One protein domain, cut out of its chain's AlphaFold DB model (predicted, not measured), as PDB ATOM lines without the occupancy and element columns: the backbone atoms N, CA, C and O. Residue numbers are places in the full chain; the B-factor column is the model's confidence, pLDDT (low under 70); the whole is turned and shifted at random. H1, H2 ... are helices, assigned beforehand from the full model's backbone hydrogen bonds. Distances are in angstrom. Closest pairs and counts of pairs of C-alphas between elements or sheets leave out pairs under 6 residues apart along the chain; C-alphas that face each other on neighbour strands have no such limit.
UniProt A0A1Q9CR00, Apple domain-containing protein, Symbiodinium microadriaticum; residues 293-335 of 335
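What this domain is: This is residues 293 to 335 of the 335 residues of the protein "Apple domain-containing protein" of Symbiodinium microadriaticum (UniProt A0A1Q9CR00). One long helix, H2, makes one side of a narrow, loose loop of chain; a long stretch without a named element, residues 300 to 317, makes the other side and folds back at one end, while the short helix H1 lies by the far end of H2. The printed part has 43 residues, with two named helices, H1 then H2, and no named strand: the class is all helix. The whole is loose, with a radius of gyration of the C-alphas of 12.4 A, and spans 37 by 16 by 13 A.

How they stand to each other: H2, residues 318 to 333, and H1, residues 293 to 299, only just touch, with 3 pairs of C-alphas within 8 A. H2 touches H1 with residue 332 alone; the closest C-alphas are those of Lys 298 and Leu 332, 6.5 A apart. The two form a helical hairpin, running opposite ways at a shallow tilt of 30 degrees. In H1 and H2 every O i to N i+4 pair is within hydrogen-bond range.

Where its parts are: H2 measures 23.1 A from C-alpha 318 at (-17.684, 55.234, -27.015) to C-alpha 333. H1 measures 10.1 A, beginning at C-alpha 293 at (-20.766, 27.748, -11.258).

The domain as a whole: The C-alphas farthest apart, of Ile 293 and Gly 310, are 38.4 A apart. The printed part has no cut. The link from H1 to H2 is long. Residues 293, 334 and 335 have pLDDT under 70.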
ATOM      1  N   ILE A 293     -20.979  27.321 -12.647       58.84
ATOM      2  CA  ILE A 293     -20.766  27.748 -11.258       58.84
ATOM      3  C   ILE A 293     -19.520  28.651 -11.083       58.84
ATOM      4  O   ILE A 293     -19.581  29.633 -10.347       58.84
ATOM      5  N   ALA A 294     -18.400  28.361 -11.749       70.19
ATOM      6  CA  ALA A 294     -17.178  29.168 -11.718       70.19
ATOM      7  C   ALA A 294     -17.342  30.506 -12.451       70.19
ATOM      8  O   ALA A 294     -16.945  31.534 -11.906       70.19
ATOM      9  N   LEU A 295     -17.978  30.524 -13.630       78.12
ATOM     10  CA  LEU A 295     -18.235  31.776 -14.353       78.12
ATOM     11  C   LEU A 295     -19.232  32.666 -13.598       78.12
ATOM     12  O   LEU A 295     -18.986  33.857 -13.437       78.12
ATOM     13  N   HIS A 296     -20.314  32.091 -13.062       79.44
ATOM     14  CA  HIS A 296     -21.279  32.842 -12.255       79.44
ATOM     15  C   HIS A 296     -20.625  33.482 -11.023       79.44
ATOM     16  O   HIS A 296     -20.865  34.651 -10.734       79.44
ATOM     17  N   ARG A 297     -19.733  32.754 -10.335       83.19
ATOM     18  CA  ARG A 297     -18.968  33.298  -9.205       83.19
ATOM     19  C   ARG A 297     -18.028  34.429  -9.629       83.19
ATOM     20  O   ARG A 297     -17.892  35.387  -8.877       83.19
ATOM     21  N   LYS A 298     -17.394  34.339 -10.804       83.19
ATOM     22  CA  LYS A 298     -16.541  35.411 -11.351       83.19
ATOM     23  C   LYS A 298     -17.348  36.669 -11.676       83.19
ATOM     24  O   LYS A 298     -16.932  37.759 -11.314       83.19
ATOM     25  N   LEU A 299     -18.536  36.514 -12.260       85.50
ATOM     26  CA  LEU A 299     -19.446  37.629 -12.557       85.50
ATOM     27  C   LEU A 299     -19.985  38.332 -11.300       85.50
ATOM     28  O   LEU A 299     -20.382  39.488 -11.370       85.50
ATOM     29  N   GLN A 300     -20.006  37.646 -10.154       86.38
ATOM     30  CA  GLN A 300     -20.383  38.236  -8.866       86.38
ATOM     31  C   GLN A 300     -19.242  39.016  -8.197       86.38
ATOM     32  O   GLN A 300     -19.483  39.697  -7.199       86.38
ATOM     33  N   GLN A 301     -18.005  38.909  -8.694       86.62
ATOM     34  CA  GLN A 301     -16.894  39.670  -8.136       86.62
ATOM     35  C   GLN A 301     -17.003  41.144  -8.548       86.62
ATOM     36  O   GLN A 301     -17.346  41.443  -9.692       86.62
ATOM     37  N   PRO A 302     -16.707  42.083  -7.636       85.75
ATOM     38  CA  PRO A 302     -16.740  43.500  -7.958       85.75
ATOM     39  C   PRO A 302     -15.660  43.830  -8.993       85.75
ATOM     40  O   PRO A 302     -14.474  43.595  -8.763       85.75
ATOM     41  N   HIS A 303     -16.074  44.415 -10.114       87.44
ATOM     42  CA  HIS A 303     -15.173  45.011 -11.094       87.44
ATOM     43  C   HIS A 303     -15.121  46.525 -10.876       87.44
ATOM     44  O   HIS A 303     -16.133  47.141 -10.534       87.44
ATOM     45  N   ALA A 304     -13.939  47.128 -11.022       90.56
ATOM     46  CA  ALA A 304     -13.758  48.553 -10.766       90.56
ATOM     47  C   ALA A 304     -14.699  49.365 -11.673       90.56
ATOM     48  O   ALA A 304     -14.716  49.112 -12.874       90.56
ATOM     49  N   PRO A 305     -15.507  50.299 -11.153       88.25
ATOM     50  CA  PRO A 305     -16.405  51.089 -11.986       88.25
ATOM     51  C   PRO A 305     -15.617  52.074 -12.858       88.25
ATOM     52  O   PRO A 305     -14.653  52.687 -12.394       88.25
ATOM     53  N   LEU A 306     -16.051  52.260 -14.106       89.88
ATOM     54  CA  LEU A 306     -15.489  53.277 -14.990       89.88
ATOM     55  C   LEU A 306     -16.023  54.664 -14.607       89.88
ATOM     56  O   LEU A 306     -17.202  54.961 -14.797       89.88
ATOM     57  N   TRP A 307     -15.133  55.521 -14.108       90.62
ATOM     58  CA  TRP A 307     -15.413  56.930 -13.836       90.62
ATOM     59  C   TRP A 307     -14.471  57.808 -14.649       90.62
ATOM     60  O   TRP A 307     -13.254  57.737 -14.486       90.62
ATOM     61  N   LEU A 308     -15.043  58.647 -15.510       88.56
ATOM     62  CA  LEU A 308     -14.310  59.630 -16.299       88.56
ATOM     63  C   LEU A 308     -14.752  61.026 -15.876       88.56
ATOM     64  O   LEU A 308     -15.945  61.331 -15.836       88.56
ATOM     65  N   GLU A 309     -13.791  61.878 -15.535       92.19
ATOM     66  CA  GLU A 309     -14.075  63.236 -15.088       92.19
ATOM     67  C   GLU A 309     -14.718  64.052 -16.221       92.19
ATOM     68  O   GLU A 309     -14.254  64.038 -17.359       92.19
ATOM     69  N   GLY A 310     -15.822  64.738 -15.915       91.50
ATOM     70  CA  GLY A 310     -16.587  65.505 -16.904       91.50
ATOM     71  C   GLY A 310     -17.580  64.690 -17.744       91.50
ATOM     72  O   GLY A 310     -18.312  65.284 -18.536       91.50
ATOM     73  N   TYR A 311     -17.671  63.373 -17.538       88.56
ATOM     74  CA  TYR A 311     -18.612  62.504 -18.246       88.56
ATOM     75  C   TYR A 311     -19.606  61.836 -17.286       88.56
ATOM     76  O   TYR A 311     -19.254  61.355 -16.211       88.56
ATOM     77  N   GLY A 312     -20.875  61.817 -17.682       85.75
ATOM     78  CA  GLY A 312     -21.952  61.070 -17.040       85.75
ATOM     79  C   GLY A 312     -22.265  59.769 -17.782       85.75
ATOM     80  O   GLY A 312     -21.778  59.518 -18.882       85.75
ATOM     81  N   HIS A 313     -23.145  58.950 -17.204       78.69
ATOM     82  CA  HIS A 313     -23.471  57.616 -17.734       78.69
ATOM     83  C   HIS A 313     -24.048  57.609 -19.160       78.69
ATOM     84  O   HIS A 313     -23.930  56.605 -19.849       78.69
ATOM     85  N   ASN A 314     -24.616  58.729 -19.621       84.19
ATOM     86  CA  ASN A 314     -25.249  58.839 -20.940       84.19
ATOM     87  C   ASN A 314     -24.423  59.625 -21.974       84.19
ATOM     88  O   ASN A 314     -24.886  59.791 -23.098       84.19
ATOM     89  N   ASN A 315     -23.248  60.159 -21.615       89.88
ATOM     90  CA  ASN A 315     -22.401  60.916 -22.553       89.88
ATOM     91  C   ASN A 315     -20.952  60.414 -22.609       89.88
ATOM     92  O   ASN A 315     -20.082  61.115 -23.121       89.88
ATOM     93  N   MET A 316     -20.697  59.225 -22.067       90.94
ATOM     94  CA  MET A 316     -19.369  58.633 -22.011       90.94
ATOM     95  C   MET A 316     -18.820  58.365 -23.425       90.94
ATOM     96  O   MET A 316     -19.575  57.888 -24.280       90.94
ATOM     97  N   PRO A 317     -17.529  58.642 -23.697       94.75
ATOM     98  CA  PRO A 317     -16.944  58.381 -25.004       94.75
ATOM     99  C   PRO A 317     -17.008  56.894 -25.348       94.75
ATOM    100  O   PRO A 317     -16.673  56.027 -24.539       94.75
ATOM    101  N   GLN A 318     -17.421  56.601 -26.578       91.88
ATOM    102  CA  GLN A 318     -17.684  55.234 -27.015       91.88
ATOM    103  C   GLN A 318     -16.431  54.341 -26.943       91.88
ATOM    104  O   GLN A 318     -16.520  53.172 -26.568       91.88
ATOM    105  N   GLU A 319     -15.257  54.900 -27.242       93.62
ATOM    106  CA  GLU A 319     -13.974  54.191 -27.168       93.62
ATOM    107  C   GLU A 319     -13.636  53.735 -25.742       93.62
ATOM    108  O   GLU A 319     -13.166  52.613 -25.546       93.62
ATOM    109  N   ASP A 320     -13.915  54.570 -24.737       93.31
ATOM    110  CA  ASP A 320     -13.644  54.251 -23.335       93.31
ATOM    111  C   ASP A 320     -14.624  53.199 -22.801       93.31
ATOM    112  O   ASP A 320     -14.206  52.277 -22.095       93.31
ATOM    113  N   CYS A 321     -15.898  53.269 -23.208       91.75
ATOM    114  CA  CYS A 321     -16.894  52.231 -22.923       91.75
ATOM    115  C   CYS A 321     -16.457  50.867 -23.471       91.75
ATOM    116  O   CYS A 321     -16.503  49.859 -22.762       91.75
ATOM    117  N   PHE A 322     -16.021  50.825 -24.733       94.31
ATOM    118  CA  PHE A 322     -15.593  49.577 -25.362       94.31
ATOM    119  C   PHE A 322     -14.304  49.026 -24.763       94.31
ATOM    120  O   PHE A 322     -14.187  47.811 -24.598       94.31
ATOM    121  N   ARG A 323     -13.354  49.897 -24.410       94.94
ATOM    122  CA  ARG A 323     -12.131  49.484 -23.717       94.94
ATOM    123  C   ARG A 323     -12.461  48.852 -22.366       94.94
ATOM    124  O   ARG A 323     -12.033  47.739 -22.106       94.94
ATOM    125  N   TYR A 324     -13.317  49.493 -21.575       94.00
ATOM    126  CA  TYR A 324     -13.748  48.962 -20.285       94.00
ATOM    127  C   TYR A 324     -14.479  47.618 -20.384       94.00
ATOM    128  O   TYR A 324     -14.199  46.699 -19.617       94.00
ATOM    129  N   ALA A 325     -15.384  47.466 -21.357       92.81
ATOM    130  CA  ALA A 325     -16.066  46.194 -21.588       92.81
ATOM    131  C   ALA A 325     -15.083  45.071 -21.962       92.81
ATOM    132  O   ALA A 325     -15.241  43.934 -21.514       92.81
ATOM    133  N   ARG A 326     -14.050  45.388 -22.753       93.38
ATOM    134  CA  ARG A 326     -12.989  44.439 -23.100       93.38
ATOM    135  C   ARG A 326     -12.171  44.044 -21.874       93.38
ATOM    136  O   ARG A 326     -12.037  42.852 -21.622       93.38
ATOM    137  N   ASP A 327     -11.710  45.017 -21.093       92.81
ATOM    138  CA  ASP A 327     -10.924  44.782 -19.876       92.81
ATOM    139  C   ASP A 327     -11.704  43.912 -18.873       92.81
ATOM    140  O   ASP A 327     -11.152  42.997 -18.254       92.81
ATOM    141  N   PHE A 328     -13.019  44.133 -18.763       92.31
ATOM    142  CA  PHE A 328     -13.902  43.284 -17.971       92.31
ATOM    143  C   PHE A 328     -13.905  41.833 -18.473       92.31
ATOM    144  O   PHE A 328     -13.670  40.917 -17.685       92.31
ATOM    145  N   ILE A 329     -14.112  41.604 -19.772       90.06
ATOM    146  CA  ILE A 329     -14.126  40.254 -20.363       90.06
ATOM    147  C   ILE A 329     -12.759  39.561 -20.220       90.06
ATOM    148  O   ILE A 329     -12.691  38.372 -19.890       90.06
ATOM    149  N   GLU A 330     -11.665  40.296 -20.410       88.50
ATOM    150  CA  GLU A 330     -10.304  39.785 -20.218       88.50
ATOM    151  C   GLU A 330     -10.061  39.382 -18.758       88.50
ATOM    152  O   GLU A 330      -9.500  38.313 -18.495       88.50
ATOM    153  N   SER A 331     -10.577  40.157 -17.798       85.69
ATOM    154  CA  SER A 331     -10.477  39.828 -16.369       85.69
ATOM    155  C   SER A 331     -11.172  38.512 -15.999       85.69
ATOM    156  O   SER A 331     -10.724  37.809 -15.092       85.69
ATOM    157  N   LEU A 332     -12.217  38.119 -16.737       85.81
ATOM    158  CA  LEU A 332     -12.895  36.832 -16.545       85.81
ATOM    159  C   LEU A 332     -12.064  35.648 -17.066       85.81
ATOM    160  O   LEU A 332     -12.249  34.515 -16.597       85.81
ATOM    161  N   SER A 333     -11.148  35.906 -18.003       77.31
ATOM    162  CA  SER A 333     -10.368  34.895 -18.728       77.31
ATOM    163  C   SER A 333      -8.994  34.604 -18.107       77.31
ATOM    164  O   SER A 333      -8.457  33.522 -18.324       77.31
ATOM    165  N   LEU A 334      -8.429  35.529 -17.320       64.06
ATOM    166  CA  LEU A 334      -7.043  35.469 -16.813       64.06
ATOM    167  C   LEU A 334      -6.871  34.920 -15.373       64.06
ATOM    168  O   LEU A 334      -5.784  35.038 -14.810       64.06
ATOM    169  N   GLN A 335      -7.903  34.320 -14.765       58.34
ATOM    170  CA  GLN A 335      -7.883  33.781 -13.385       58.34
ATOM    171  C   GLN A 335      -8.368  32.336 -13.312       58.34
ATOM    172  O   GLN A 335      -7.831  31.574 -12.483       58.34
TER     173      GLN A 335